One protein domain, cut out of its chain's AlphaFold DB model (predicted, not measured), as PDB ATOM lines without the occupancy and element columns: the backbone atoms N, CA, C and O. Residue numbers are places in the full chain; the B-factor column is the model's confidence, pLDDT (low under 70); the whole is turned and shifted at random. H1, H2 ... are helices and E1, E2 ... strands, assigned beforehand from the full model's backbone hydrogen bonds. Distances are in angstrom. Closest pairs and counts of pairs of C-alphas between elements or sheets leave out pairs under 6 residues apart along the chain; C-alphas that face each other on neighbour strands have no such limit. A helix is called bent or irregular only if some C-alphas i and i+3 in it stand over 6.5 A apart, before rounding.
ATOM      1  N   ASN A  18      36.488  53.359  56.251       79.56
ATOM      2  CA  ASN A  18      36.684  52.231  57.154       79.56
ATOM      3  C   ASN A  18      35.331  51.585  57.466       79.56
ATOM      4  O   ASN A  18      34.348  52.277  57.734       79.56
ATOM      5  N   VAL A  19      35.284  50.259  57.439       76.94
ATOM      6  CA  VAL A  19      34.115  49.446  57.780       76.94
ATOM      7  C   VAL A  19      34.549  48.440  58.833       76.94
ATOM      8  O   VAL A  19      35.570  47.785  58.665       76.94
ATOM      9  N   THR A  20      33.795  48.325  59.924       74.81
ATOM     10  CA  THR A  20      34.076  47.352  60.992       74.81
ATOM     11  C   THR A  20      32.893  46.405  61.124       74.81
ATOM     12  O   THR A  20      31.750  46.860  61.117       74.81
ATOM     13  N   SER A  21      33.156  45.102  61.216       71.75
ATOM     14  CA  SER A  21      32.133  44.066  61.367       71.75
ATOM     15  C   SER A  21      32.278  43.353  62.706       71.75
ATOM     16  O   SER A  21      33.164  42.518  62.876       71.75
ATOM     17  N   TRP A  22      31.358  43.617  63.636       68.50
ATOM     18  CA  TRP A  22      31.303  42.918  64.928       68.50
ATOM     19  C   TRP A  22      30.970  41.425  64.783       68.50
ATOM     20  O   TRP A  22      31.312  40.618  65.640       68.50
ATOM     21  N   LEU A  23      30.314  41.032  63.682       65.38
ATOM     22  CA  LEU A  23      29.971  39.633  63.396       65.38
ATOM     23  C   LEU A  23      31.190  38.800  62.993       65.38
ATOM     24  O   LEU A  23      31.174  37.582  63.143       65.38
ATOM     25  N   LEU A  24      32.234  39.447  62.476       74.94
ATOM     26  CA  LEU A  24      33.467  38.807  62.024       74.94
ATOM     27  C   LEU A  24      34.619  39.139  62.974       74.94
ATOM     28  O   LEU A  24      35.697  39.509  62.525       74.94
ATOM     29  N   HIS A  25      34.373  39.035  64.285       79.81
ATOM     30  CA  HIS A  25      35.376  39.287  65.328       79.81
ATOM     31  C   HIS A  25      36.048  40.666  65.200       79.81
ATOM     32  O   HIS A  25      37.269  40.776  65.232       79.81
ATOM     33  N   ASP A  26      35.230  41.707  65.020       78.19
ATOM     34  CA  ASP A  26      35.663  43.101  64.852       78.19
ATOM     35  C   ASP A  26      36.590  43.339  63.646       78.19
ATOM     36  O   ASP A  26      37.395  44.273  63.637       78.19
ATOM     37  N   LEU A  27      36.437  42.537  62.582       85.19
ATOM     38  CA  LEU A  27      37.149  42.726  61.319       85.19
ATOM     39  C   LEU A  27      36.987  44.166  60.823       85.19
ATOM     40  O   LEU A  27      35.881  44.596  60.477       85.19
ATOM     41  N   ARG A  28      38.107  44.884  60.721       85.31
ATOM     42  CA  ARG A  28      38.171  46.228  60.148       85.31
ATOM     43  C   ARG A  28      38.712  46.169  58.725       85.31
ATOM     44  O   ARG A  28      39.893  45.919  58.512       85.31
ATOM     45  N   VAL A  29      37.868  46.498  57.755       85.75
ATOM     46  CA  VAL A  29      38.256  46.658  56.352       85.75
ATOM     47  C   VAL A  29      38.385  48.142  56.042       85.75
ATOM     48  O   VAL A  29      37.461  48.918  56.287       85.75
ATOM     49  N   SER A  30      39.535  48.545  55.510       82.94
ATOM     50  CA  SER A  30      39.810  49.936  55.148       82.94
ATOM     51  C   SER A  30      40.005  50.045  53.641       82.94
ATOM     52  O   SER A  30      40.850  49.357  53.072       82.94
ATOM     53  N   PHE A  31      39.215  50.892  52.995       80.38
ATOM     54  CA  PHE A  31      39.277  51.166  51.567       80.38
ATOM     55  C   PHE A  31      39.892  52.541  51.365       80.38
ATOM     56  O   PHE A  31      39.320  53.543  51.787       80.38
ATOM     57  N   TYR A  32      41.046  52.577  50.711       78.12
ATOM     58  CA  TYR A  32      41.774  53.806  50.439       78.12
ATOM     59  C   TYR A  32      42.033  53.932  48.943       78.12
ATOM     60  O   TYR A  32      42.633  53.048  48.326       78.12
ATOM     61  N   TRP A  33      41.607  55.044  48.347       72.25
ATOM     62  CA  TRP A  33      41.869  55.327  46.938       72.25
ATOM     63  C   TRP A  33      43.231  56.000  46.803       72.25
ATOM     64  O   TRP A  33      43.346  57.222  46.729       72.25
ATOM     65  N   ARG A  34      44.291  55.191  46.805       72.94
ATOM     66  CA  ARG A  34      45.667  55.671  46.646       72.94
ATOM     67  C   ARG A  34      46.080  55.615  45.183       72.94
ATOM     68  O   ARG A  34      45.896  54.606  44.505       72.94
ATOM     69  N   ASN A  35      46.662  56.701  44.689       68.50
ATOM     70  CA  ASN A  35      47.336  56.671  43.400       68.50
ATOM     71  C   ASN A  35      48.709  56.024  43.604       68.50
ATOM     72  O   ASN A  35      49.564  56.592  44.276       68.50
ATOM     73  N   LEU A  36      48.897  54.842  43.018       64.81
ATOM     74  CA  LEU A  36      50.116  54.035  43.126       64.81
ATOM     75  C   LEU A  36      51.385  54.796  42.696       64.81
ATOM     76  O   LEU A  36      52.464  54.494  43.185       64.81
ATOM     77  N   ILE A  37      51.250  55.784  41.804       60.94
ATOM     78  CA  ILE A  37      52.356  56.577  41.238       60.94
ATOM     79  C   ILE A  37      52.566  57.896  42.019       60.94
ATOM     80  O   ILE A  37      53.466  58.668  41.700       60.94
ATOM     81  N   LYS A  38      51.751  58.203  43.039       63.09
ATOM     82  CA  LYS A  38      51.887  59.424  43.858       63.09
ATOM     83  C   LYS A  38      52.318  59.119  45.293       63.09
ATOM     84  O   LYS A  38      52.238  57.986  45.761       63.09
ATOM     85  N   ASP A  39      52.732  60.175  45.991       69.75
ATOM     86  CA  ASP A  39      53.360  60.138  47.315       69.75
ATOM     87  C   ASP A  39      52.543  59.426  48.406       69.75
ATOM     88  O   ASP A  39      53.136  58.923  49.356       69.75
ATOM     89  N   ASP A  40      51.215  59.337  48.281       78.56
ATOM     90  CA  ASP A  40      50.344  58.848  49.359       78.56
ATOM     91  C   ASP A  40      50.572  57.366  49.694       78.56
ATOM     92  O   ASP A  40      50.706  57.013  50.863       78.56
ATOM     93  N   LEU A  41      50.677  56.486  48.686       83.06
ATOM     94  CA  LEU A  41      50.935  55.062  48.945       83.06
ATOM     95  C   LEU A  41      52.344  54.850  49.511       83.06
ATOM     96  O   LEU A  41      52.553  54.051  50.422       83.06
ATOM     97  N   ILE A  42      53.317  55.586  48.974       86.19
ATOM     98  CA  ILE A  42      54.697  55.560  49.459       86.19
ATOM     99  C   ILE A  42      54.743  56.049  50.913       86.19
ATOM    100  O   ILE A  42      55.485  55.492  51.718       86.19
ATOM    101  N   ALA A  43      53.955  57.064  51.276       87.81
ATOM    102  CA  ALA A  43      53.852  57.566  52.641       87.81
ATOM    103  C   ALA A  43      53.256  56.523  53.596       87.81
ATOM    104  O   ALA A  43      53.799  56.337  54.687       87.81
ATOM    105  N   ASP A  44      52.212  55.801  53.176       89.25
ATOM    106  CA  ASP A  44      51.624  54.706  53.955       89.25
ATOM    107  C   ASP A  44      52.668  53.600  54.214       89.25
ATOM    108  O   ASP A  44      52.915  53.231  55.365       89.25
ATOM    109  N   PHE A  45      53.398  53.161  53.182       90.56
ATOM    110  CA  PHE A  45      54.466  52.170  53.347       90.56
ATOM    111  C   PHE A  45      55.671  52.681  54.144       90.56
ATOM    112  O   PHE A  45      56.231  51.921  54.927       90.56
ATOM    113  N   LYS A  46      56.052  53.961  54.026       91.69
ATOM    114  CA  LYS A  46      57.070  54.582  54.898       91.69
ATOM    115  C   LYS A  46      56.634  54.563  56.358       91.69
ATOM    116  O   LYS A  46      57.447  54.293  57.241       91.69
ATOM    117  N   ARG A  47      55.359  54.853  56.625       91.00
ATOM    118  CA  ARG A  47      54.800  54.832  57.977       91.00
ATOM    119  C   ARG A  47      54.833  53.424  58.561       91.00
ATOM    120  O   ARG A  47      55.285  53.268  59.688       91.00
ATOM    121  N   TRP A  48      54.413  52.414  57.801       92.44
ATOM    122  CA  TRP A  48      54.459  51.024  58.261       92.44
ATOM    123  C   TRP A  48      55.897  50.530  58.434       92.44
ATOM    124  O   TRP A  48      56.230  49.993  59.475       92.44
ATOM    125  N   ALA A  49      56.795  50.831  57.497       92.44
ATOM    126  CA  ALA A  49      58.195  50.413  57.575       92.44
ATOM    127  C   ALA A  49      58.985  51.053  58.739       92.44
ATOM    128  O   ALA A  49      60.072  50.577  59.072       92.44
ATOM    129  N   SER A  50      58.490  52.152  59.323       92.44
ATOM    130  CA  SER A  50      59.187  52.923  60.366       92.44
ATOM    131  C   SER A  50      58.698  52.662  61.793       92.44
ATOM    132  O   SER A  50      59.308  53.176  62.732       92.44
ATOM    133  N   THR A  51      57.634  51.879  61.980       90.19
ATOM    134  CA  THR A  51      57.086  51.554  63.303       90.19
ATOM    135  C   THR A  51      57.347  50.094  63.664       90.19
ATOM    136  O   THR A  51      57.320  49.236  62.800       90.19
ATOM    137  N   ASN A  52      57.561  49.805  64.950       88.00
ATOM    138  CA  ASN A  52      57.573  48.430  65.478       88.00
ATOM    139  C   ASN A  52      56.251  48.080  66.188       88.00
ATOM    140  O   ASN A  52      56.140  47.030  66.815       88.00
ATOM    141  N   ASP A  53      55.282  48.996  66.171       89.25
ATOM    142  CA  ASP A  53      53.965  48.798  66.764       89.25
ATOM    143  C   ASP A  53      53.001  48.210  65.730       89.25
ATOM    144  O   ASP A  53      52.462  48.927  64.880       89.25
ATOM    145  N   ASP A  54      52.786  46.901  65.849       86.25
ATOM    146  CA  ASP A  54      51.912  46.110  64.983       86.25
ATOM    147  C   ASP A  54      50.456  46.604  64.994       86.25
ATOM    148  O   ASP A  54      49.756  46.462  63.997       86.25
ATOM    149  N   SER A  55      49.987  47.268  66.063       83.19
ATOM    150  CA  SER A  55      48.585  47.716  66.161       83.19
ATOM    151  C   SER A  55      48.196  48.797  65.140       83.19
ATOM    152  O   SER A  55      47.010  49.054  64.901       83.19
ATOM    153  N   HIS A  56      49.190  49.431  64.516       82.62
ATOM    154  CA  HIS A  56      49.017  50.472  63.506       82.62
ATOM    155  C   HIS A  56      49.276  49.983  62.073       82.62
ATOM    156  O   HIS A  56      49.249  50.796  61.141       82.62
ATOM    157  N   VAL A  57      49.513  48.684  61.891       89.88
ATOM    158  CA  VAL A  57      49.830  48.062  60.603       89.88
ATOM    159  C   VAL A  57      48.687  47.127  60.200       89.88
ATOM    160  O   VAL A  57      48.115  46.460  61.057       89.88
ATOM    161  N   PRO A  58      48.267  47.107  58.924       91.50
ATOM    162  CA  PRO A  58      47.270  46.143  58.471       91.50
ATOM    163  C   PRO A  58      47.810  44.711  58.544       91.50
ATOM    164  O   PRO A  58      48.934  44.471  58.117       91.50
ATOM    165  N   ASP A  59      46.986  43.747  58.959       91.56
ATOM    166  CA  ASP A  59      47.344  42.325  58.856       91.56
ATOM    167  C   ASP A  59      47.406  41.854  57.396       91.56
ATOM    168  O   ASP A  59      48.191  40.981  57.031       91.56
ATOM    169  N   PHE A  60      46.574  42.450  56.540       92.00
ATOM    170  CA  PHE A  60      46.428  42.074  55.141       92.00
ATOM    171  C   PHE A  60      46.264  43.312  54.255       92.00
ATOM    172  O   PHE A  60      45.418  44.172  54.519       92.00
ATOM    173  N   ILE A  61      47.042  43.396  53.175       91.50
ATOM    174  CA  ILE A  61      46.981  44.481  52.190       91.50
ATOM    175  C   ILE A  61      46.699  43.901  50.809       91.50
ATOM    176  O   ILE A  61      47.449  43.075  50.293       91.50
ATOM    177  N   LEU A  62      45.646  44.408  50.169       88.00
ATOM    178  CA  LEU A  62      45.320  44.114  48.780       88.00
ATOM    179  C   LEU A  62      45.735  45.296  47.894       88.00
ATOM    180  O   LEU A  62      45.170  46.382  48.001       88.00
ATOM    181  N   LEU A  63      46.719  45.088  47.022       86.56
ATOM    182  CA  LEU A  63      47.208  46.085  46.065       86.56
ATOM    183  C   LEU A  63      46.827  45.688  44.641       86.56
ATOM    184  O   LEU A  63      46.751  44.508  44.326       86.56
ATOM    185  N   GLY A  64      46.625  46.652  43.747       78.56
ATOM    186  CA  GLY A  64      46.387  46.361  42.335       78.56
ATOM    187  C   GLY A  64      46.402  47.615  41.475       78.56
ATOM    188  O   GLY A  64      46.070  48.708  41.933       78.56
ATOM    189  N   VAL A  65      46.779  47.460  40.207       67.94
ATOM    190  CA  VAL A  65      46.773  48.560  39.233       67.94
ATOM    191  C   VAL A  65      45.432  48.604  38.523       67.94
ATOM    192  O   VAL A  65      45.009  47.631  37.901       67.94
ATOM    193  N   THR A  66      44.793  49.768  38.531       65.88
ATOM    194  CA  THR A  66      43.670  50.035  37.630       65.88
ATOM    195  C   THR A  66      44.195  50.390  36.237       65.88
ATOM    196  O   THR A  66      45.182  51.117  36.105       65.88
ATOM    197  N   ALA A  67      43.508  49.942  35.177       66.31
ATOM    198  CA  ALA A  67      43.887  50.250  33.789       66.31
ATOM    199  C   ALA A  67      43.982  51.763  33.489       66.31
ATOM    200  O   ALA A  67      44.596  52.159  32.504       66.31
ATOM    201  N   HIS A  68      43.423  52.618  34.350       63.41
ATOM    202  CA  HIS A  68      43.528  54.074  34.259       63.41
ATOM    203  C   HIS A  68      44.958  54.618  34.395       63.41
ATOM    204  O   HIS A  68      45.214  55.721  33.920       63.41
ATOM    205  N   HIS A  69      45.878  53.871  35.014       62.66
ATOM    206  CA  HIS A  69      47.277  54.288  35.178       62.66
ATOM    207  C   HIS A  69      48.167  53.935  33.979       62.66
ATOM    208  O   HIS A  69      49.313  54.374  33.910       62.66
ATOM    209  N   VAL A  70      47.649  53.168  33.019       68.69
ATOM    210  CA  VAL A  70      48.377  52.803  31.806       68.69
ATOM    211  C   VAL A  70      48.343  53.988  30.833       68.69
ATOM    212  O   VAL A  70      47.284  54.356  30.319       68.69
ATOM    213  N   SER A  71      49.498  54.629  30.618       61.97
ATOM    214  CA  SER A  71      49.612  55.827  29.772       61.97
ATOM    215  C   SER A  71      49.342  55.526  28.297       61.97
ATOM    216  O   SER A  71      49.849  54.554  27.742       61.97
ATOM    217  N   ARG A  72      48.579  56.415  27.650       61.78
ATOM    218  CA  ARG A  72      48.065  56.256  26.278       61.78
ATOM    219  C   ARG A  72      48.982  56.805  25.184       61.78
ATOM    220  O   ARG A  72      48.802  56.469  24.024       61.78
ATOM    221  N   THR A  73      49.916  57.694  25.520       58.47
ATOM    222  CA  THR A  73      50.652  58.493  24.520       58.47
ATOM    223  C   THR A  73      52.124  58.116  24.382       58.47
ATOM    224  O   THR A  73      52.719  58.423  23.353       58.47
ATOM    225  N   ASN A  74      52.720  57.443  25.376       64.94
ATOM    226  CA  ASN A  74      54.108  56.974  25.311       64.94
ATOM    227  C   ASN A  74      54.345  55.757  26.231       64.94
ATOM    228  O   ASN A  74      54.932  55.872  27.312       64.94
ATOM    229  N   VAL A  75      53.841  54.594  25.800       66.44
ATOM    230  CA  VAL A  75      53.792  53.339  26.575       66.44
ATOM    231  C   VAL A  75      55.149  52.970  27.178       66.44
ATOM    232  O   VAL A  75      55.227  52.766  28.388       66.44
ATOM    233  N   ASN A  76      56.222  52.972  26.383       68.88
ATOM    234  CA  ASN A  76      57.553  52.572  26.852       68.88
ATOM    235  C   ASN A  76      58.058  53.465  27.992       68.88
ATOM    236  O   ASN A  76      58.453  52.954  29.033       68.88
ATOM    237  N   SER A  77      57.958  54.791  27.839       69.25
ATOM    238  CA  SER A  77      58.377  55.728  28.894       69.25
ATOM    239  C   SER A  77      57.547  55.591  30.174       69.25
ATOM    240  O   SER A  77      58.067  55.720  31.278       69.25
ATOM    241  N   SER A  78      56.250  55.292  30.041       77.12
ATOM    242  CA  SER A  78      55.373  55.097  31.196       77.12
ATOM    243  C   SER A  78      55.659  53.794  31.934       77.12
ATOM    244  O   SER A  78      55.639  53.779  33.160       77.12
ATOM    245  N   LEU A  79      55.967  52.728  31.189       81.25
ATOM    246  CA  LEU A  79      56.325  51.433  31.744       81.25
ATOM    247  C   LEU A  79      57.666  51.519  32.480       81.25
ATOM    248  O   LEU A  79      57.768  51.020  33.591       81.25
ATOM    249  N   GLU A  80      58.654  52.211  31.909       83.69
ATOM    250  CA  GLU A  80      59.960  52.434  32.540       83.69
ATOM    251  C   GLU A  80      59.847  53.273  33.824       83.69
ATOM    252  O   GLU A  80      60.446  52.938  34.848       83.69
ATOM    253  N   MET A  81      59.030  54.334  33.811       81.69
ATOM    254  CA  MET A  81      58.754  55.135  35.009       81.69
ATOM    255  C   MET A  81      58.054  54.306  36.093       81.69
ATOM    256  O   MET A  81      58.392  54.408  37.270       81.69
ATOM    257  N   TYR A  82      57.099  53.467  35.694       83.88
ATOM    258  CA  TYR A  82      56.384  52.564  36.589       83.88
ATOM    259  C   TYR A  82      57.313  51.510  37.208       83.88
ATOM    260  O   TYR A  82      57.303  51.308  38.418       83.88
ATOM    261  N   GLU A  83      58.147  50.875  36.386       88.12
ATOM    262  CA  GLU A  83      59.169  49.912  36.802       88.12
ATOM    263  C   GLU A  83      60.144  50.544  37.800       88.12
ATOM    264  O   GLU A  83      60.366  49.996  38.879       88.12
ATOM    265  N   THR A  84      60.628  51.752  37.495       87.31
ATOM    266  CA  THR A  84      61.523  52.515  38.372       87.31
ATOM    267  C   THR A  84      60.877  52.805  39.725       87.31
ATOM    268  O   THR A  84      61.506  52.569  40.752       87.31
ATOM    269  N   LEU A  85      59.632  53.284  39.745       85.88
ATOM    270  CA  LEU A  85      58.921  53.597  40.988       85.88
ATOM    271  C   LEU A  85      58.698  52.342  41.842       85.88
ATOM    272  O   LEU A  85      58.917  52.354  43.054       85.88
ATOM    273  N   MET A  86      58.312  51.232  41.212       88.06
ATOM    274  CA  MET A  86      58.119  49.965  41.912       88.06
ATOM    275  C   MET A  86      59.434  49.458  42.514       88.06
ATOM    276  O   MET A  86      59.484  49.180  43.709       88.06
ATOM    277  N   GLU A  87      60.503  49.364  41.721       90.75
ATOM    278  CA  GLU A  87      61.778  48.794  42.170       90.75
ATOM    279  C   GLU A  87      62.536  49.704  43.145       90.75
ATOM    280  O   GLU A  87      63.132  49.206  44.102       90.75
ATOM    281  N   ARG A  88      62.535  51.026  42.922       89.75
ATOM    282  CA  ARG A  88      63.371  51.964  43.691       89.75
ATOM    283  C   ARG A  88      62.668  52.571  44.892       89.75
ATOM    284  O   ARG A  88      63.332  52.779  45.905       89.75
ATOM    285  N   ASP A  89      61.369  52.839  44.794       87.94
ATOM    286  CA  ASP A  89      60.658  53.590  45.831       87.94
ATOM    287  C   ASP A  89      59.771  52.685  46.689       87.94
ATOM    288  O   ASP A  89      59.779  52.808  47.914       87.94
ATOM    289  N   LEU A  90      59.030  51.753  46.078       89.06
ATOM    290  CA  LEU A  90      58.031  50.958  46.799       89.06
ATOM    291  C   LEU A  90      58.581  49.638  47.359       89.06
ATOM    292  O   LEU A  90      58.363  49.331  48.531       89.06
ATOM    293  N   MET A  91      59.313  48.855  46.560       92.12
ATOM    294  CA  MET A  91      59.814  47.537  46.974       92.12
ATOM    295  C   MET A  91      60.731  47.558  48.205       92.12
ATOM    296  O   MET A  91      60.575  46.673  49.052       92.12
ATOM    297  N   PRO A  92      61.646  48.532  48.380       93.88
ATOM    298  CA  PRO A  92      62.448  48.613  49.598       93.88
ATOM    299  C   PRO A  92      61.581  48.786  50.848       93.88
ATOM    300  O   PRO A  92      61.825  48.128  51.859       93.88
ATOM    301  N   LEU A  93      60.532  49.611  50.756       93.69
ATOM    302  CA  LEU A  93      59.598  49.842  51.855       93.69
ATOM    303  C   LEU A  93      58.736  48.609  52.126       93.69
ATOM    304  O   LEU A  93      58.572  48.237  53.280       93.69
ATOM    305  N   ILE A  94      58.237  47.937  51.082       93.38
ATOM    306  CA  ILE A  94      57.485  46.684  51.234       93.38
ATOM    307  C   ILE A  94      58.340  45.627  51.941       93.38
ATOM    308  O   ILE A  94      57.896  45.028  52.920       93.38
ATOM    309  N   ASN A  95      59.570  45.407  51.477       94.00
ATOM    310  CA  ASN A  95      60.463  44.403  52.054       94.00
ATOM    311  C   ASN A  95      60.818  44.726  53.507       94.00
ATOM    312  O   ASN A  95      60.879  43.820  54.339       94.00
ATOM    313  N   GLN A  96      61.014  46.007  53.827       94.50
ATOM    314  CA  GLN A  96      61.201  46.456  55.201       94.50
ATOM    315  C   GLN A  96      59.952  46.190  56.048       94.50
ATOM    316  O   GLN A  96      60.073  45.528  57.075       94.50
ATOM    317  N   SER A  97      58.759  46.600  55.605       93.75
ATOM    318  CA  SER A  97      57.504  46.350  56.328       93.75
ATOM    319  C   SER A  97      57.264  44.860  56.570       93.75
ATOM    320  O   SER A  97      56.938  44.474  57.682       93.75
ATOM    321  N   LEU A  98      57.493  44.000  55.574       93.62
ATOM    322  CA  LEU A  98      57.339  42.547  55.718       93.62
ATOM    323  C   LEU A  98      58.372  41.927  56.673       93.62
ATOM    324  O   LEU A  98      58.113  40.883  57.273       93.62
ATOM    325  N   THR A  99      59.550  42.544  56.793       93.00
ATOM    326  CA  THR A  99      60.608  42.110  57.717       93.00
ATOM    327  C   THR A  99      60.286  42.524  59.150       93.00
ATOM    328  O   THR A  99      60.459  41.720  60.063       93.00
ATOM    329  N   VAL A 100      59.811  43.758  59.347       94.00
ATOM    330  CA  VAL A 100      59.447  44.303  60.666       94.00
ATOM    331  C   VAL A 100      58.138  43.694  61.177       94.00
ATOM    332  O   VAL A 100      58.028  43.424  62.368       94.00
ATOM    333  N   HIS A 101      57.198  43.390  60.277       94.81
ATOM    334  CA  HIS A 101      55.879  42.843  60.591       94.81
ATOM    335  C   HIS A 101      55.690  41.469  59.924       94.81
ATOM    336  O   HIS A 101      55.140  41.373  58.825       94.81
ATOM    337  N   PRO A 102      56.131  40.365  60.558       91.94
ATOM    338  CA  PRO A 102      56.017  39.030  59.974       91.94
ATOM    339  C   PRO A 102      54.578  38.585  59.688       91.94
ATOM    340  O   PRO A 102      54.391  37.786  58.773       91.94
ATOM    341  N   HIS A 103      53.600  39.105  60.439       91.62
ATOM    342  CA  HIS A 103      52.170  38.804  60.295       91.62
ATOM    343  C   HIS A 103      51.526  39.468  59.068       91.62
ATOM    344  O   HIS A 103      50.484  39.005  58.617       91.62
ATOM    345  N   LEU A 104      52.142  40.524  58.522       94.25
ATOM    346  CA  LEU A 104      51.621  41.242  57.366       94.25
ATOM    347  C   LEU A 104      51.668  40.359  56.112       94.25
ATOM    348  O   LEU A 104      52.734  39.891  55.687       94.25
ATOM    349  N   GLU A 105      50.514  40.214  55.471       95.25
ATOM    350  CA  GLU A 105      50.364  39.613  54.153       95.25
ATOM    351  C   GLU A 105      50.028  40.672  53.103       95.25
ATOM    352  O   GLU A 105      49.171  41.534  53.296       95.25
ATOM    353  N   ILE A 106      50.705  40.609  51.955       93.94
ATOM    354  CA  ILE A 106      50.447  41.510  50.829       93.94
ATOM    355  C   ILE A 106      50.082  40.671  49.614       93.94
ATOM    356  O   ILE A 106      50.855  39.816  49.175       93.94
ATOM    357  N   VAL A 107      48.914  40.964  49.048       92.12
ATOM    358  CA  VAL A 107      48.408  40.330  47.836       92.12
ATOM    359  C   VAL A 107      48.306  41.357  46.723       92.12
ATOM    360  O   VAL A 107      47.670  42.400  46.866       92.12
ATOM    361  N   TRP A 108      48.910  41.041  45.582       89.88
ATOM    362  CA  TRP A 108      48.800  41.827  44.369       89.88
ATOM    363  C   TRP A 108      47.745  41.259  43.423       89.88
ATOM    364  O   TRP A 108      47.881  40.152  42.900       89.88
ATOM    365  N   LEU A 109      46.723  42.053  43.135       87.06
ATOM    366  CA  LEU A 109      45.707  41.781  42.136       87.06
ATOM    367  C   LEU A 109      46.243  42.087  40.739       87.06
ATOM    368  O   LEU A 109      46.477  43.241  40.365       87.06
ATOM    369  N   ARG A 110      46.392  41.035  39.935       84.94
ATOM    370  CA  ARG A 110      46.742  41.162  38.523       84.94
ATOM    371  C   ARG A 110      45.588  41.821  37.759       84.94
ATOM    372  O   ARG A 110      44.445  41.373  37.847       84.94
ATOM    373  N   GLN A 111      45.898  42.837  36.951       79.50
ATOM    374  CA  GLN A 111      44.888  43.485  36.120       79.50
ATOM    375  C   GLN A 111      44.515  42.586  34.938       79.50
ATOM    376  O   GLN A 111      45.382  42.197  34.149       79.50
ATOM    377  N   SER A 112      43.226  42.269  34.795       78.56
ATOM    378  CA  SER A 112      42.735  41.497  33.649       78.56
ATOM    379  C   SER A 112      42.882  42.318  32.359       78.56
ATOM    380  O   SER A 112      42.569  43.511  32.370       78.56
ATOM    381  N   PRO A 113      43.314  41.718  31.233       74.81
ATOM    382  CA  PRO A 113      43.277  42.389  29.939       74.81
ATOM    383  C   PRO A 113      41.841  42.817  29.612       74.81
ATOM    384  O   PRO A 113      40.925  41.993  29.619       74.81
ATOM    385  N   THR A 114      41.634  44.102  29.343       68.44
ATOM    386  CA  THR A 114      40.322  44.665  28.994       68.44
ATOM    387  C   THR A 114      40.270  44.994  27.506       68.44
ATOM    388  O   THR A 114      41.221  45.565  26.979       68.44
ATOM    389  N   GLY A 115      39.171  44.650  26.828       58.66
ATOM    390  CA  GLY A 115      38.935  45.037  25.432       58.66
ATOM    391  C   GLY A 115      38.411  46.472  25.292       58.66
ATOM    392  O   GLY A 115      37.940  47.064  26.262       58.66
ATOM    393  N   ALA A 116      38.461  47.024  24.078       53.38
ATOM    394  CA  ALA A 116      37.919  48.349  23.777       53.38
ATOM    395  C   ALA A 116      36.377  48.377  23.882       53.38
ATOM    396  O   ALA A 116      35.693  47.604  23.208       53.38
ATOM    397  N   ASP A 117      35.825  49.283  24.694       47.34
ATOM    398  CA  ASP A 117      34.390  49.606  24.740       47.34
ATOM    399  C   ASP A 117      34.047  50.755  23.764       47.34
ATOM    400  O   ASP A 117      34.888  51.591  23.432       47.34
ATOM    401  N   ARG A 118      32.782  50.834  23.325       45.19
ATOM    402  CA  ARG A 118      32.218  51.862  22.431       45.19
ATOM    403  C   ARG A 118      32.444  53.303  22.915       45.19
ATOM    404  O   ARG A 118      32.404  54.207  22.081       45.19
ATOM    405  N   PHE A 119      32.693  53.519  24.209       48.91
ATOM    406  CA  PHE A 119      32.990  54.836  24.793       48.91
ATOM    407  C   PHE A 119      34.466  55.049  25.154       48.91
ATOM    408  O   PHE A 119      34.905  56.192  25.268       48.91
ATOM    409  N   SER A 120      35.249  53.977  25.291       50.12
ATOM    410  CA  SER A 120      36.683  54.037  25.562       50.12
ATOM    411  C   SER A 120      37.441  53.465  24.369       50.12
ATOM    412  O   SER A 120      37.797  52.284  24.329       50.12
ATOM    413  N   ARG A 121      37.699  54.317  23.377       46.84
ATOM    414  CA  ARG A 121      38.717  54.000  22.378       46.84
ATOM    415  C   ARG A 121      40.039  53.757  23.123       46.84
ATOM    416  O   ARG A 121      40.518  54.654  23.810       46.84
ATOM    417  N   GLU A 122      40.554  52.534  22.995       54.19
ATOM    418  CA  GLU A 122      41.957  52.150  23.215       54.19
ATOM    419  C   GLU A 122      42.470  52.162  24.672       54.19
ATOM    420  O   GLU A 122      43.301  52.978  25.064       54.19
ATOM    421  N   ILE A 123      42.043  51.179  25.477       56.97
ATOM    422  CA  ILE A 123      42.979  50.516  26.400       56.97
ATOM    423  C   ILE A 123      43.431  49.254  25.677       56.97
ATOM    424  O   ILE A 123      42.620  48.370  25.404       56.97
ATOM    425  N   ASP A 124      44.703  49.212  25.307       64.94
ATOM    426  CA  ASP A 124      45.273  48.088  24.586       64.94
ATOM    427  C   ASP A 124      45.602  46.940  25.558       64.94
ATOM    428  O   ASP A 124      46.316  47.103  26.556       64.94
ATOM    429  N   ALA A 125      45.045  45.765  25.267       73.56
ATOM    430  CA  ALA A 125      45.269  44.549  26.031       73.56
ATOM    431  C   ALA A 125      46.758  44.165  26.061       73.56
ATOM    432  O   ALA A 125      47.219  43.638  27.075       73.56
ATOM    433  N   GLU A 126      47.521  44.462  25.001       77.50
ATOM    434  CA  GLU A 126      48.959  44.179  24.960       77.50
ATOM    435  C   GLU A 126      49.721  45.033  25.973       77.50
ATOM    436  O   GLU A 126      50.575  44.519  26.697       77.50
ATOM    437  N   THR A 127      49.350  46.304  26.121       78.50
ATOM    438  CA  THR A 127      49.959  47.185  27.119       78.50
ATOM    439  C   THR A 127      49.713  46.687  28.551       78.50
ATOM    440  O   THR A 127      50.650  46.611  29.347       78.50
ATOM    441  N   ILE A 128      48.491  46.253  28.889       81.38
ATOM    442  CA  ILE A 128      48.212  45.634  30.204       81.38
ATOM    443  C   ILE A 128      49.071  44.377  30.408       81.38
ATOM    444  O   ILE A 128      49.608  44.155  31.495       81.38
ATOM    445  N   ILE A 129      49.235  43.559  29.366       84.38
ATOM    446  CA  ILE A 129      50.090  42.367  29.412       84.38
ATOM    447  C   ILE A 129      51.549  42.749  29.705       84.38
ATOM    448  O   ILE A 129      52.200  42.056  30.489       84.38
ATOM    449  N   MET A 130      52.067  43.838  29.130       85.19
ATOM    450  CA  MET A 130      53.429  44.315  29.402       85.19
ATOM    451  C   MET A 130      53.611  44.749  30.863       85.19
ATOM    452  O   MET A 130      54.540  44.277  31.518       85.19
ATOM    453  N   TYR A 131      52.694  45.554  31.409       85.69
ATOM    454  CA  TYR A 131      52.728  45.963  32.823       85.69
ATOM    455  C   TYR A 131      52.650  44.761  33.771       85.69
ATOM    456  O   TYR A 131      53.424  44.659  34.724       85.69
ATOM    457  N   ASN A 132      51.766  43.803  33.478       87.38
ATOM    458  CA  ASN A 132      51.668  42.572  34.254       87.38
ATOM    459  C   ASN A 132      52.984  41.778  34.221       87.38
ATOM    460  O   ASN A 132      53.421  41.297  35.262       87.38
ATOM    461  N   LYS A 133      53.649  41.659  33.061       89.31
ATOM    462  CA  LYS A 133      54.954  40.976  32.958       89.31
ATOM    463  C   LYS A 133      56.029  41.638  33.821       89.31
ATOM    464  O   LYS A 133      56.789  40.922  34.468       89.31
ATOM    465  N   VAL A 134      56.077  42.970  33.847       89.44
ATOM    466  CA  VAL A 134      57.015  43.721  34.698       89.44
ATOM    467  C   VAL A 134      56.746  43.437  36.173       89.44
ATOM    468  O   VAL A 134      57.664  43.052  36.886       89.44
ATOM    469  N   ILE A 135      55.489  43.501  36.621       89.00
ATOM    470  CA  ILE A 135      55.138  43.178  38.012       89.00
ATOM    471  C   ILE A 135      55.505  41.744  38.394       89.00
ATOM    472  O   ILE A 135      56.104  41.528  39.444       89.00
ATOM    473  N   HIS A 136      55.211  40.773  37.528       90.19
ATOM    474  CA  HIS A 136      55.618  39.381  37.743       90.19
ATOM    475  C   HIS A 136      57.120  39.237  37.941       90.19
ATOM    476  O   HIS A 136      57.563  38.447  38.768       90.19
ATOM    477  N   ARG A 137      57.906  39.999  37.181       92.94
ATOM    478  CA  ARG A 137      59.361  39.995  37.290       92.94
ATOM    479  C   ARG A 137      59.833  40.656  38.587       92.94
ATOM    480  O   ARG A 137      60.702  40.094  39.236       92.94
ATOM    481  N   ILE A 138      59.269  41.808  38.959       91.81
ATOM    482  CA  ILE A 138      59.649  42.562  40.170       91.81
ATOM    483  C   ILE A 138      59.325  41.769  41.439       91.81
ATOM    484  O   ILE A 138      60.123  41.737  42.369       91.81
ATOM    485  N   PHE A 139      58.164  41.117  41.482       92.06
ATOM    486  CA  PHE A 139      57.731  40.348  42.653       92.06
ATOM    487  C   PHE A 139      58.255  38.919  42.672       92.06
ATOM    488  O   PHE A 139      57.996  38.183  43.630       92.06
ATOM    489  N   ARG A 140      59.000  38.520  41.640       90.69
ATOM    490  CA  ARG A 140      59.660  37.225  41.607       90.69
ATOM    491  C   ARG A 140      60.558  37.091  42.832       90.69
ATOM    492  O   ARG A 140      61.315  37.999  43.149       90.69
ATOM    493  N   ASP A 141      60.447  35.957  43.513       89.50
ATOM    494  CA  ASP A 141      61.247  35.635  44.698       89.50
ATOM    495  C   ASP A 141      61.008  36.579  45.900       89.50
ATOM    496  O   ASP A 141      61.814  36.639  46.828       89.50
ATOM    497  N   THR A 142      59.873  37.289  45.918       91.94
ATOM    498  CA  THR A 142      59.413  38.090  47.065       91.94
ATOM    499  C   THR A 142      58.319  37.364  47.853       91.94
ATOM    500  O   THR A 142      57.762  36.361  47.412       91.94
ATOM    501  N   ARG A 143      57.976  37.893  49.035       93.38
ATOM    502  CA  ARG A 143      56.860  37.410  49.870       93.38
ATOM    503  C   ARG A 143      55.472  37.866  49.388       93.38
ATOM    504  O   ARG A 143      54.479  37.526  50.025       93.38
ATOM    505  N   ILE A 144      55.392  38.651  48.315       93.19
ATOM    506  CA  ILE A 144      54.126  39.184  47.802       93.19
ATOM    507  C   ILE A 144      53.405  38.086  47.018       93.19
ATOM    508  O   ILE A 144      53.951  37.524  46.067       93.19
ATOM    509  N   VAL A 145      52.157  37.801  47.382       91.94
ATOM    510  CA  VAL A 145      51.335  36.811  46.679       91.94
ATOM    511  C   VAL A 145      50.689  37.470  45.466       91.94
ATOM    512  O   VAL A 145      50.016  38.488  45.597       91.94
ATOM    513  N   ILE A 146      50.846  36.889  44.278       89.94
ATOM    514  CA  ILE A 146      50.158  37.375  43.077       89.94
ATOM    515  C   ILE A 146      48.850  36.609  42.898       89.94
ATOM    516  O   ILE A 146      48.844  35.388  42.749       89.94
ATOM    517  N   TRP A 147      47.736  37.338  42.869       87.12
ATOM    518  CA  TRP A 147      46.425  36.798  42.535       87.12
ATOM    519  C   TRP A 147      46.142  37.018  41.048       87.12
ATOM    520  O   TRP A 147      45.923  38.135  40.577       87.12
ATOM    521  N   ASP A 148      46.138  35.919  40.297       76.00
ATOM    522  CA  ASP A 148      46.188  35.914  38.833       76.00
ATOM    523  C   ASP A 148      44.914  36.347  38.099       76.00
ATOM    524  O   ASP A 148      44.919  36.450  36.870       76.00
ATOM    525  N   SER A 149      43.831  36.635  38.817       70.69
ATOM    526  CA  SER A 149      42.606  37.134  38.206       70.69
ATOM    527  C   SER A 149      41.784  37.958  39.182       70.69
ATOM    528  O   SER A 149      41.354  37.461  40.221       70.69
ATOM    529  N   VAL A 150      41.457  39.187  38.781       71.25
ATOM    530  CA  VAL A 150      40.455  40.000  39.480       71.25
ATOM    531  C   VAL A 150      39.041  39.428  39.316       71.25
ATOM    532  O   VAL A 150      38.131  39.882  39.993       71.25
ATOM    533  N   ASN A 151      38.825  38.423  38.455       69.88
ATOM    534  CA  ASN A 151      37.488  37.898  38.173       69.88
ATOM    535  C   ASN A 151      36.797  37.356  39.421       69.88
ATOM    536  O   ASN A 151      35.599  37.549  39.535       69.88
ATOM    537  N   ALA A 152      37.521  36.733  40.356       68.50
ATOM    538  CA  ALA A 152      36.932  36.269  41.613       68.50
ATOM    539  C   ALA A 152      36.468  37.449  42.481       68.50
ATOM    540  O   ALA A 152      35.364  37.432  43.006       68.50
ATOM    541  N   VAL A 153      37.267  38.519  42.559       71.19
ATOM    542  CA  VAL A 153      36.896  39.754  43.270       71.19
ATOM    543  C   VAL A 153      35.741  40.464  42.567       71.19
ATOM    544  O   VAL A 153      34.841  40.962  43.226       71.19
ATOM    545  N   VAL A 154      35.726  40.487  41.233       68.75
ATOM    546  CA  VAL A 154      34.617  41.024  40.434       68.75
ATOM    547  C   VAL A 154      33.370  40.167  40.603       68.75
ATOM    548  O   VAL A 154      32.283  40.712  40.705       68.75
ATOM    549  N   GLU A 155      33.495  38.846  40.649       68.50
ATOM    550  CA  GLU A 155      32.381  37.930  40.862       68.50
ATOM    551  C   GLU A 155      31.812  38.093  42.267       68.50
ATOM    552  O   GLU A 155      30.601  38.219  42.395       68.50
ATOM    553  N   GLU A 156      32.651  38.200  43.297       70.38
ATOM    554  CA  GLU A 156      32.217  38.520  44.660       70.38
ATOM    555  C   GLU A 156      31.687  39.947  44.784       70.38
ATOM    556  O   GLU A 156      30.735  40.181  45.515       70.38
ATOM    557  N   TYR A 157      32.212  40.907  44.025       65.38
ATOM    558  CA  TYR A 157      31.637  42.247  43.934       65.38
ATOM    559  C   TYR A 157      30.267  42.210  43.259       65.38
ATOM    560  O   TYR A 157      29.342  42.865  43.719       65.38
ATOM    561  N   LEU A 158      30.096  41.430  42.190       63.91
ATOM    562  CA  LEU A 158      28.823  41.261  41.495       63.91
ATOM    563  C   LEU A 158      27.825  40.475  42.345       63.91
ATOM    564  O   LEU A 158      26.658  40.850  42.367       63.91
ATOM    565  N   ARG A 159      28.265  39.438  43.065       65.44
ATOM    566  CA  ARG A 159      27.474  38.705  44.063       65.44
ATOM    567  C   ARG A 159      27.113  39.620  45.214       65.44
ATOM    568  O   ARG A 159      25.945  39.710  45.534       65.44
ATOM    569  N   GLY A 160      28.060  40.376  45.749       59.47
ATOM    570  CA  GLY A 160      27.849  41.401  46.763       59.47
ATOM    571  C   GLY A 160      26.895  42.491  46.287       59.47
ATOM    572  O   GLY A 160      26.007  42.869  47.027       59.47
ATOM    573  N   CYS A 161      26.981  42.940  45.035       51.56
ATOM    574  CA  CYS A 161      26.028  43.859  44.413       51.56
ATOM    575  C   CYS A 161      24.672  43.213  44.132       51.56
ATOM    576  O   CYS A 161      23.677  43.923  44.109       51.56
ATOM    577  N   ALA A 162      24.611  41.908  43.863       50.53
ATOM    578  CA  ALA A 162      23.373  41.169  43.643       50.53
ATOM    579  C   ALA A 162      22.656  40.895  44.970       50.53
ATOM    580  O   ALA A 162      21.456  41.123  45.046       50.53
ATOM    581  N   LEU A 163      23.396  40.503  46.007       50.34
ATOM    582  CA  LEU A 163      22.962  40.382  47.397       50.34
ATOM    583  C   LEU A 163      22.548  41.751  47.930       50.34
ATOM    584  O   LEU A 163      21.421  41.908  48.363       50.34
ATOM    585  N   ALA A 164      23.372  42.781  47.737       43.41
ATOM    586  CA  ALA A 164      23.024  44.159  48.063       43.41
ATOM    587  C   ALA A 164      21.937  44.741  47.152       43.41
ATOM    588  O   ALA A 164      21.386  45.763  47.508       43.41
ATOM    589  N   ARG A 165      21.612  44.163  45.988       37.31
ATOM    590  CA  ARG A 165      20.394  44.500  45.215       37.31
ATOM    591  C   ARG A 165      19.171  43.752  45.733       37.31
ATOM    592  O   ARG A 165      18.056  44.210  45.511       37.31
ATOM    593  N   TYR A 166      19.381  42.586  46.338       39.22
ATOM    594  CA  TYR A 166      18.344  41.805  46.999       39.22
ATOM    595  C   TYR A 166      17.940  42.450  48.331       39.22
ATOM    596  O   TYR A 166      16.747  42.465  48.634       39.22
ATOM    597  N   ASP A 167      18.923  43.030  49.027       40.00
ATOM    598  CA  ASP A 167      18.796  43.851  50.237       40.00
ATOM    599  C   ASP A 167      18.382  45.297  49.886       40.00
ATOM    600  O   ASP A 167      17.287  45.734  50.239       40.00
ATOM    601  N   ARG A 168      19.122  46.018  49.025       40.22
ATOM    602  CA  ARG A 168      18.714  47.356  48.545       40.22
ATOM    603  C   ARG A 168      17.628  47.269  47.478       40.22
ATOM    604  O   ARG A 168      17.861  47.497  46.287       40.22
TER     605      ARG A 168
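What this domain is: This is residues 18 to 168 of the 424 residues of an uncharacterized protein of Daphnia pulex (UniProt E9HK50). A small sheet of three strands, E3 E4 E5, stands near the middle, with a loose layer of helices, H1, bent H2 and H3, to one side. To the other side hairpin E1 and E2 stands apart, and residues 154 to 168, mostly H4, stick out as an arm. The printed part has 151 residues, in the order E1 E2 H1 E3 H2 E4 H3 E5 H4, class mixed; it is compact, with a radius of gyration of the C-alphas of 17.2 A and spans of 46 by 45 by 26 A.

How they stand to each other: Start at inner strand E4, residues 105 to 109: it is parallel to E3, residues 60 to 64, with N 61 and O 105 2.8 A apart, and to E5, residues 145 to 147, with N 147 and O 108 2.8 A apart. H2, residues 75 to 100, was assigned as one helix by its hydrogen bonds but is bent: C-alphas 88 and 91 are 6.6 A apart, and arms H2a, 75 to 88, and H2b, 91 to 100, stand at a shallow tilt of 29 degrees. H3, residues 125 to 138, touches H2a, closest at the C-alphas of Leu 79 and Tyr 131, 6.6 A, and only grazes the sheet with residues 132 to 136. E3, H2, E4 and E4, H3, E5 are strand-helix-strand units, parallel neighbours with a helix between, each crossover right-handed. H1, residues 39 to 49, touches H2b, closest at the C-alphas of Ala 49 and Ser 97, 4.3 A. In hairpin E1, residues 18 to 21, and E2, residues 27 to 31, antiparallel, N 19 and O 29 are 2.8 A apart. H4, residues 151 to 167, touches no helix. In H1, H2a, H2b, H3 and H4 every O i to N i+4 pair is within hydrogen-bond range.

Where its parts are: Find C-alpha 105 at (50.364, 39.613, 54.153), where E4 begins its 13.1 A. H2a spans 19.7 A, H3 20.3 A. H4 runs 23.0 A to C-alpha 167 at (18.796, 43.851, 50.237).

The domain as a whole: The C-alphas farthest apart, Asn 52 and Arg 118, are 50.1 A apart. The printed part has no cut; the link from E4 to H3 is long, 15 residues. Look for pLDDT under 70 in 47 residues, among them 65 to 77, 114 to 124 and 157 to 168.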